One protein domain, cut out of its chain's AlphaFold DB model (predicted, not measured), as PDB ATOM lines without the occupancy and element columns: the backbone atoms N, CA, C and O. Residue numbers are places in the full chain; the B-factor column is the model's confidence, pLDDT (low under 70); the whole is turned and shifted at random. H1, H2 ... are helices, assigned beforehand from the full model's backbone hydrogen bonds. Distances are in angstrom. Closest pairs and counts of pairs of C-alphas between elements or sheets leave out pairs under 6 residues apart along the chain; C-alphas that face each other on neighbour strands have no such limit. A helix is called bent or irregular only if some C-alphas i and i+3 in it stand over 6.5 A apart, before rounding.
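What this domain is: This is residues 10 to 59 of the 174 residues of an uncharacterized protein of Nitrosospira sp. NRS527 (UniProt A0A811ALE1). Two short helices, H1 and H2, follow one another at a steep angle, and a long helix, H3, leaves the end of H2 at nearly a right angle, making an open corner with a long arm. The arm, residues 41 to 59 of H3, sticks out, and at the other end residues 10 to 16 of H1 stand free too; there is no core shared by the three helices. The printed part has 50 residues, with three named helices in the order H1, H2, H3 and no named strand, and its class is all helix. It is only just extended, close to loose, with a radius of gyration of the C-alphas of 14.8 A, and it is elongated, with spans of 40 by 24 by 15 A.

How they stand to each other: From the first printed residue, H1, residues 10 to 20, is followed after a tight link of 2 residues by H2, residues 23 to 32. H1 and H2 are close but not clearly touching; their closest C-alphas, those of Ile 18 and Phe 26, are 7.7 A apart. Their lines stand at a steep tilt of 56 degrees, and they run opposite ways. A tight link of 4 residues then joins H2 to H3, residues 37 to 59. H2 and H3 only just touch, and only at the corner by their link, with 3 pairs of C-alphas within 8 A. H3 touches H2 with residue 37 alone, and the closest C-alphas, those of Asp 27 and Pro 37, are 6.0 A apart. The lines of H2 and H3 are about perpendicular, at 75 degrees. H1 and H3 are apart. In H1, H2 and H3 every O i to N i+4 pair is within hydrogen-bond range.

Where its parts are: H1 runs from Leu 10, with its C-alpha at (7.316, 50.628, 40.136), to Asn 20, 15.1 A from first to last C-alpha. H2 runs from Ala 23 to Glu 32 over 14.4 A. H3, the longest helix with 23 residues, begins at Pro 37, with its C-alpha at (-15.547, 54.333, 35.097), and ends at Ser 59, with its C-alpha at (-24.740, 29.155, 52.418), 31.9 A from first to last C-alpha. None of the three helices is bent.

The domain as a whole: The two C-alphas farthest apart, those of Leu 10 and Ser 57, are 41.5 A apart. The printed part has no cut, and both links are tight. The mean pLDDT of the printed part is 75.7, and residues 55 to 59, which belong to H3, are under 70.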
ATOM      1  N   LEU A  10       8.429  50.352  41.052       82.62
ATOM      2  CA  LEU A  10       7.316  50.628  40.136       82.62
ATOM      3  C   LEU A  10       5.997  50.001  40.604       82.62
ATOM      4  O   LEU A  10       4.943  50.614  40.451       82.62
ATOM      5  N   LEU A  11       6.041  48.790  41.167       81.81
ATOM      6  CA  LEU A  11       4.856  48.138  41.730       81.81
ATOM      7  C   LEU A  11       4.344  48.880  42.965       81.81
ATOM      8  O   LEU A  11       3.139  49.062  43.100       81.81
ATOM      9  N   ASP A  12       5.252  49.328  43.829       80.38
ATOM     10  CA  ASP A  12       4.908  50.069  45.039       80.38
ATOM     11  C   ASP A  12       4.329  51.450  44.700       80.38
ATOM     12  O   ASP A  12       3.264  51.807  45.190       80.38
ATOM     13  N   ALA A  13       4.938  52.174  43.754       78.88
ATOM     14  CA  ALA A  13       4.408  53.443  43.252       78.88
ATOM     15  C   ALA A  13       3.044  53.280  42.555       78.88
ATOM     16  O   ALA A  13       2.167  54.128  42.699       78.88
ATOM     17  N   GLY A  14       2.841  52.182  41.820       77.94
ATOM     18  CA  GLY A  14       1.549  51.870  41.204       77.94
ATOM     19  C   GLY A  14       0.463  51.546  42.233       77.94
ATOM     20  O   GLY A  14      -0.676  51.979  42.081       77.94
ATOM     21  N   LEU A  15       0.806  50.817  43.298       78.62
ATOM     22  CA  LEU A  15      -0.112  50.536  44.405       78.62
ATOM     23  C   LEU A  15      -0.441  51.799  45.202       78.62
ATOM     24  O   LEU A  15      -1.605  52.010  45.530       78.62
ATOM     25  N   ASP A  16       0.550  52.647  45.470       79.88
ATOM     26  CA  ASP A  16       0.357  53.929  46.149       79.88
ATOM     27  C   ASP A  16      -0.565  54.848  45.338       79.88
ATOM     28  O   ASP A  16      -1.516  55.407  45.880       79.88
ATOM     29  N   PHE A  17      -0.379  54.901  44.015       76.38
ATOM     30  CA  PHE A  17      -1.275  55.623  43.116       76.38
ATOM     31  C   PHE A  17      -2.713  55.088  43.186       76.38
ATOM     32  O   PHE A  17      -3.646  55.870  43.324       76.38
ATOM     33  N   ILE A  18      -2.920  53.769  43.153       78.56
ATOM     34  CA  ILE A  18      -4.271  53.183  43.237       78.56
ATOM     35  C   ILE A  18      -4.929  53.460  44.599       78.56
ATOM     36  O   ILE A  18      -6.137  53.671  44.665       78.56
ATOM     37  N   MET A  19      -4.155  53.446  45.687       78.44
ATOM     38  CA  MET A  19      -4.682  53.554  47.051       78.44
ATOM     39  C   MET A  19      -4.890  54.998  47.520       78.44
ATOM     40  O   MET A  19      -5.771  55.233  48.346       78.44
ATOM     41  N   ASN A  20      -4.085  55.944  47.025       77.38
ATOM     42  CA  ASN A  20      -4.020  57.311  47.546       77.38
ATOM     43  C   ASN A  20      -4.301  58.406  46.501       77.38
ATOM     44  O   ASN A  20      -4.327  59.582  46.873       77.38
ATOM     45  N   SER A  21      -4.525  58.072  45.224       72.38
ATOM     46  CA  SER A  21      -4.867  59.097  44.227       72.38
ATOM     47  C   SER A  21      -6.293  59.621  44.396       72.38
ATOM     48  O   SER A  21      -7.202  58.860  44.743       72.38
ATOM     49  N   PRO A  22      -6.527  60.912  44.104       75.81
ATOM     50  CA  PRO A  22      -7.874  61.456  44.004       75.81
ATOM     51  C   PRO A  22      -8.677  60.707  42.931       75.81
ATOM     52  O   PRO A  22      -8.169  60.458  41.836       75.81
ATOM     53  N   ALA A  23      -9.941  60.389  43.225       72.31
ATOM     54  CA  ALA A  23     -10.818  59.631  42.324       72.31
ATOM     55  C   ALA A  23     -10.905  60.246  40.911       72.31
ATOM     56  O   ALA A  23     -10.924  59.521  39.921       72.31
ATOM     57  N   ASP A  24     -10.854  61.577  40.813       75.69
ATOM     58  CA  ASP A  24     -10.931  62.309  39.544       75.69
ATOM     59  C   ASP A  24      -9.742  62.029  38.600       75.69
ATOM     60  O   ASP A  24      -9.906  61.984  37.379       75.69
ATOM     61  N   GLU A  25      -8.538  61.837  39.148       75.75
ATOM     62  CA  GLU A  25      -7.321  61.564  38.368       75.75
ATOM     63  C   GLU A  25      -7.307  60.116  37.859       75.75
ATOM     64  O   GLU A  25      -6.946  59.842  36.712       75.75
ATOM     65  N   PHE A  26      -7.789  59.192  38.690       75.75
ATOM     66  CA  PHE A  26      -7.956  57.790  38.326       75.75
ATOM     67  C   PHE A  26      -9.033  57.602  37.246       75.75
ATOM     68  O   PHE A  26      -8.819  56.887  36.265       75.75
ATOM     69  N   ASP A  27     -10.156  58.311  37.361       81.56
ATOM     70  CA  ASP A  27     -11.223  58.310  36.359       81.56
ATOM     71  C   ASP A  27     -10.758  58.866  35.011       81.56
ATOM     72  O   ASP A  27     -11.141  58.349  33.956       81.56
ATOM     73  N   ALA A  28      -9.924  59.909  35.025       80.69
ATOM     74  CA  ALA A  28      -9.317  60.445  33.811       80.69
ATOM     75  C   ALA A  28      -8.425  59.396  33.121       80.69
ATOM     76  O   ALA A  28      -8.538  59.197  31.909       80.69
ATOM     77  N   TYR A  29      -7.616  58.667  33.894       79.12
ATOM     78  CA  TYR A  29      -6.754  57.597  33.388       79.12
ATOM     79  C   TYR A  29      -7.542  56.410  32.807       79.12
ATOM     80  O   TYR A  29      -7.196  55.866  31.751       79.12
ATOM     81  N   LEU A  30      -8.641  56.017  33.458       80.62
ATOM     82  CA  LEU A  30      -9.536  54.973  32.954       80.62
ATOM     83  C   LEU A  30     -10.149  55.368  31.607       80.62
ATOM     84  O   LEU A  30     -10.131  54.571  30.665       80.62
ATOM     85  N   ARG A  31     -10.612  56.619  31.484       83.75
ATOM     86  CA  ARG A  31     -11.171  57.151  30.233       83.75
ATOM     87  C   ARG A  31     -10.138  57.180  29.108       83.75
ATOM     88  O   ARG A  31     -10.474  56.821  27.982       83.75
ATOM     89  N   GLU A  32      -8.894  57.558  29.404       83.19
ATOM     90  CA  GLU A  32      -7.788  57.523  28.436       83.19
ATOM     91  C   GLU A  32      -7.480  56.091  27.970       83.19
ATOM     92  O   GLU A  32      -7.222  55.852  26.791       83.19
ATOM     93  N   SER A  33      -7.623  55.119  28.871       80.44
ATOM     94  CA  SER A  33      -7.484  53.688  28.577       80.44
ATOM     95  C   SER A  33      -8.706  53.079  27.865       80.44
ATOM     96  O   SER A  33      -8.731  51.876  27.603       80.44
ATOM     97  N   GLY A  34      -9.728  53.884  27.547       82.19
ATOM     98  CA  GLY A  34     -10.957  53.447  26.877       82.19
ATOM     99  C   GLY A  34     -11.960  52.725  27.784       82.19
ATOM    100  O   GLY A  34     -12.891  52.093  27.285       82.19
ATOM    101  N   VAL A  35     -11.783  52.802  29.104       81.44
ATOM    102  CA  VAL A  35     -12.672  52.205  30.105       81.44
ATOM    103  C   VAL A  35     -13.532  53.308  30.717       81.44
ATOM    104  O   VAL A  35     -13.018  54.239  31.327       81.44
ATOM    105  N   ASP A  36     -14.854  53.217  30.568       84.19
ATOM    106  CA  ASP A  36     -15.766  54.153  31.231       84.19
ATOM    107  C   ASP A  36     -15.915  53.767  32.720       84.19
ATOM    108  O   ASP A  36     -16.437  52.681  33.010       84.19
ATOM    109  N   PRO A  37     -15.479  54.624  33.665       76.62
ATOM    110  CA  PRO A  37     -15.547  54.333  35.097       76.62
ATOM    111  C   PRO A  37     -16.982  54.062  35.575       76.62
ATOM    112  O   PRO A  37     -17.207  53.146  36.360       76.62
ATOM    113  N   ILE A  38     -17.986  54.747  35.013       80.38
ATOM    114  CA  ILE A  38     -19.393  54.613  35.429       80.38
ATOM    115  C   ILE A  38     -19.979  53.263  34.981       80.38
ATOM    116  O   ILE A  38     -20.831  52.666  35.646       80.38
ATOM    117  N   GLU A  39     -19.574  52.772  33.810       79.56
ATOM    118  CA  GLU A  39     -19.933  51.433  33.327       79.56
ATOM    119  C   GLU A  39     -19.252  50.338  34.153       79.56
ATOM    120  O   GLU A  39     -19.884  49.325  34.474       79.56
ATOM    121  N   LEU A  40     -17.974  50.538  34.486       78.56
ATOM    122  CA  LEU A  40     -17.184  49.595  35.267       78.56
ATOM    123  C   LEU A  40     -17.743  49.447  36.682       78.56
ATOM    124  O   LEU A  40     -17.941  48.318  37.130       78.56
ATOM    125  N   GLU A  41     -18.078  50.551  37.350       79.31
ATOM    126  CA  GLU A  41     -18.728  50.537  38.661       79.31
ATOM    127  C   GLU A  41     -20.050  49.780  38.610       79.31
ATOM    128  O   GLU A  41     -20.238  48.826  39.359       79.31
ATOM    129  N   ARG A  42     -20.940  50.111  37.664       77.06
ATOM    130  CA  ARG A  42     -22.243  49.436  37.543       77.06
ATOM    131  C   ARG A  42     -22.104  47.929  37.346       77.06
ATOM    132  O   ARG A  42     -22.812  47.158  37.997       77.06
ATOM    133  N   LYS A  43     -21.192  47.493  36.473       77.19
ATOM    134  CA  LYS A  43     -20.905  46.066  36.251       77.19
ATOM    135  C   LYS A  43     -20.320  45.411  37.501       77.19
ATOM    136  O   LYS A  43     -20.711  44.293  37.827       77.19
ATOM    137  N   THR A  44     -19.440  46.110  38.212       76.50
ATOM    138  CA  THR A  44     -18.781  45.603  39.422       76.50
ATOM    139  C   THR A  44     -19.765  45.478  40.577       76.50
ATOM    140  O   THR A  44     -19.875  44.399  41.149       76.50
ATOM    141  N   THR A  45     -20.558  46.512  40.861       77.38
ATOM    142  CA  THR A  45     -21.622  46.472  41.870       77.38
ATOM    143  C   THR A  45     -22.609  45.350  41.566       77.38
ATOM    144  O   THR A  45     -22.864  44.521  42.428       77.38
ATOM    145  N   THR A  46     -23.067  45.227  40.314       74.69
ATOM    146  CA  THR A  46     -24.005  44.158  39.925       74.69
ATOM    147  C   THR A  46     -23.395  42.763  40.090       74.69
ATOM    148  O   THR A  46     -24.067  41.845  40.559       74.69
ATOM    149  N   ALA A  47     -22.127  42.572  39.712       76.75
ATOM    150  CA  ALA A  47     -21.441  41.292  39.855       76.75
ATOM    151  C   ALA A  47     -21.185  40.933  41.326       76.75
ATOM    152  O   ALA A  47     -21.347  39.773  41.703       76.75
ATOM    153  N   ILE A  48     -20.830  41.918  42.155       76.38
ATOM    154  CA  ILE A  48     -20.670  41.755  43.603       76.38
ATOM    155  C   ILE A  48     -22.018  41.412  44.242       76.38
ATOM    156  O   ILE A  48     -22.094  40.431  44.974       76.38
ATOM    157  N   ASP A  49     -23.089  42.135  43.920       73.81
ATOM    158  CA  ASP A  49     -24.434  41.874  44.443       73.81
ATOM    159  C   ASP A  49     -24.940  40.484  44.039       73.81
ATOM    160  O   ASP A  49     -25.507  39.753  44.855       73.81
ATOM    161  N   LEU A  50     -24.685  40.074  42.793       74.88
ATOM    162  CA  LEU A  50     -25.015  38.736  42.306       74.88
ATOM    163  C   LEU A  50     -24.212  37.661  43.048       74.88
ATOM    164  O   LEU A  50     -24.792  36.666  43.487       74.88
ATOM    165  N   ALA A  51     -22.902  37.859  43.215       73.25
ATOM    166  CA  ALA A  51     -22.029  36.932  43.925       73.25
ATOM    167  C   ALA A  51     -22.403  36.817  45.412       73.25
ATOM    168  O   ALA A  51     -22.454  35.708  45.939       73.25
ATOM    169  N   LEU A  52     -22.744  37.932  46.067       71.94
ATOM    170  CA  LEU A  52     -23.220  37.966  47.452       71.94
ATOM    171  C   LEU A  52     -24.584  37.279  47.601       71.94
ATOM    172  O   LEU A  52     -24.798  36.499  48.531       71.94
ATOM    173  N   ASN A  53     -25.520  37.509  46.678       71.19
ATOM    174  CA  ASN A  53     -26.823  36.844  46.707       71.19
ATOM    175  C   ASN A  53     -26.697  35.331  46.440       71.19
ATOM    176  O   ASN A  53     -27.352  34.509  47.088       71.19
ATOM    177  N   GLN A  54     -25.802  34.946  45.529       70.81
ATOM    178  CA  GLN A  54     -25.491  33.550  45.249       70.81
ATOM    179  C   GLN A  54     -24.812  32.875  46.448       70.81
ATOM    180  O   GLN A  54     -25.209  31.767  46.808       70.81
ATOM    181  N   SER A  55     -23.860  33.534  47.121       59.88
ATOM    182  CA  SER A  55     -23.224  32.993  48.329       59.88
ATOM    183  C   SER A  55     -24.201  32.872  49.495       59.88
ATOM    184  O   SER A  55     -24.142  31.883  50.220       59.88
ATOM    185  N   ASN A  56     -25.128  33.819  49.667       65.31
ATOM    186  CA  ASN A  56     -26.188  33.726  50.678       65.31
ATOM    187  C   ASN A  56     -27.135  32.552  50.388       65.31
ATOM    188  O   ASN A  56     -27.446  31.761  51.278       65.31
ATOM    189  N   SER A  57     -27.534  32.383  49.126       58.50
ATOM    190  CA  SER A  57     -28.388  31.269  48.697       58.50
ATOM    191  C   SER A  57     -27.693  29.912  48.864       58.50
ATOM    192  O   SER A  57     -28.313  28.939  49.294       58.50
ATOM    193  N   MET A  58     -26.390  29.845  48.582       51.34
ATOM    194  CA  MET A  58     -25.592  28.622  48.693       51.34
ATOM    195  C   MET A  58     -25.184  28.310  50.138       51.34
ATOM    196  O   MET A  58     -25.149  27.142  50.520       51.34
ATOM    197  N   SER A  59     -24.968  29.328  50.975       47.56
ATOM    198  CA  SER A  59     -24.740  29.155  52.418       47.56
ATOM    199  C   SER A  59     -25.995  28.635  53.121       47.56
ATOM    200  O   SER A  59     -25.892  27.793  54.011       47.56
TER     201      SER A  59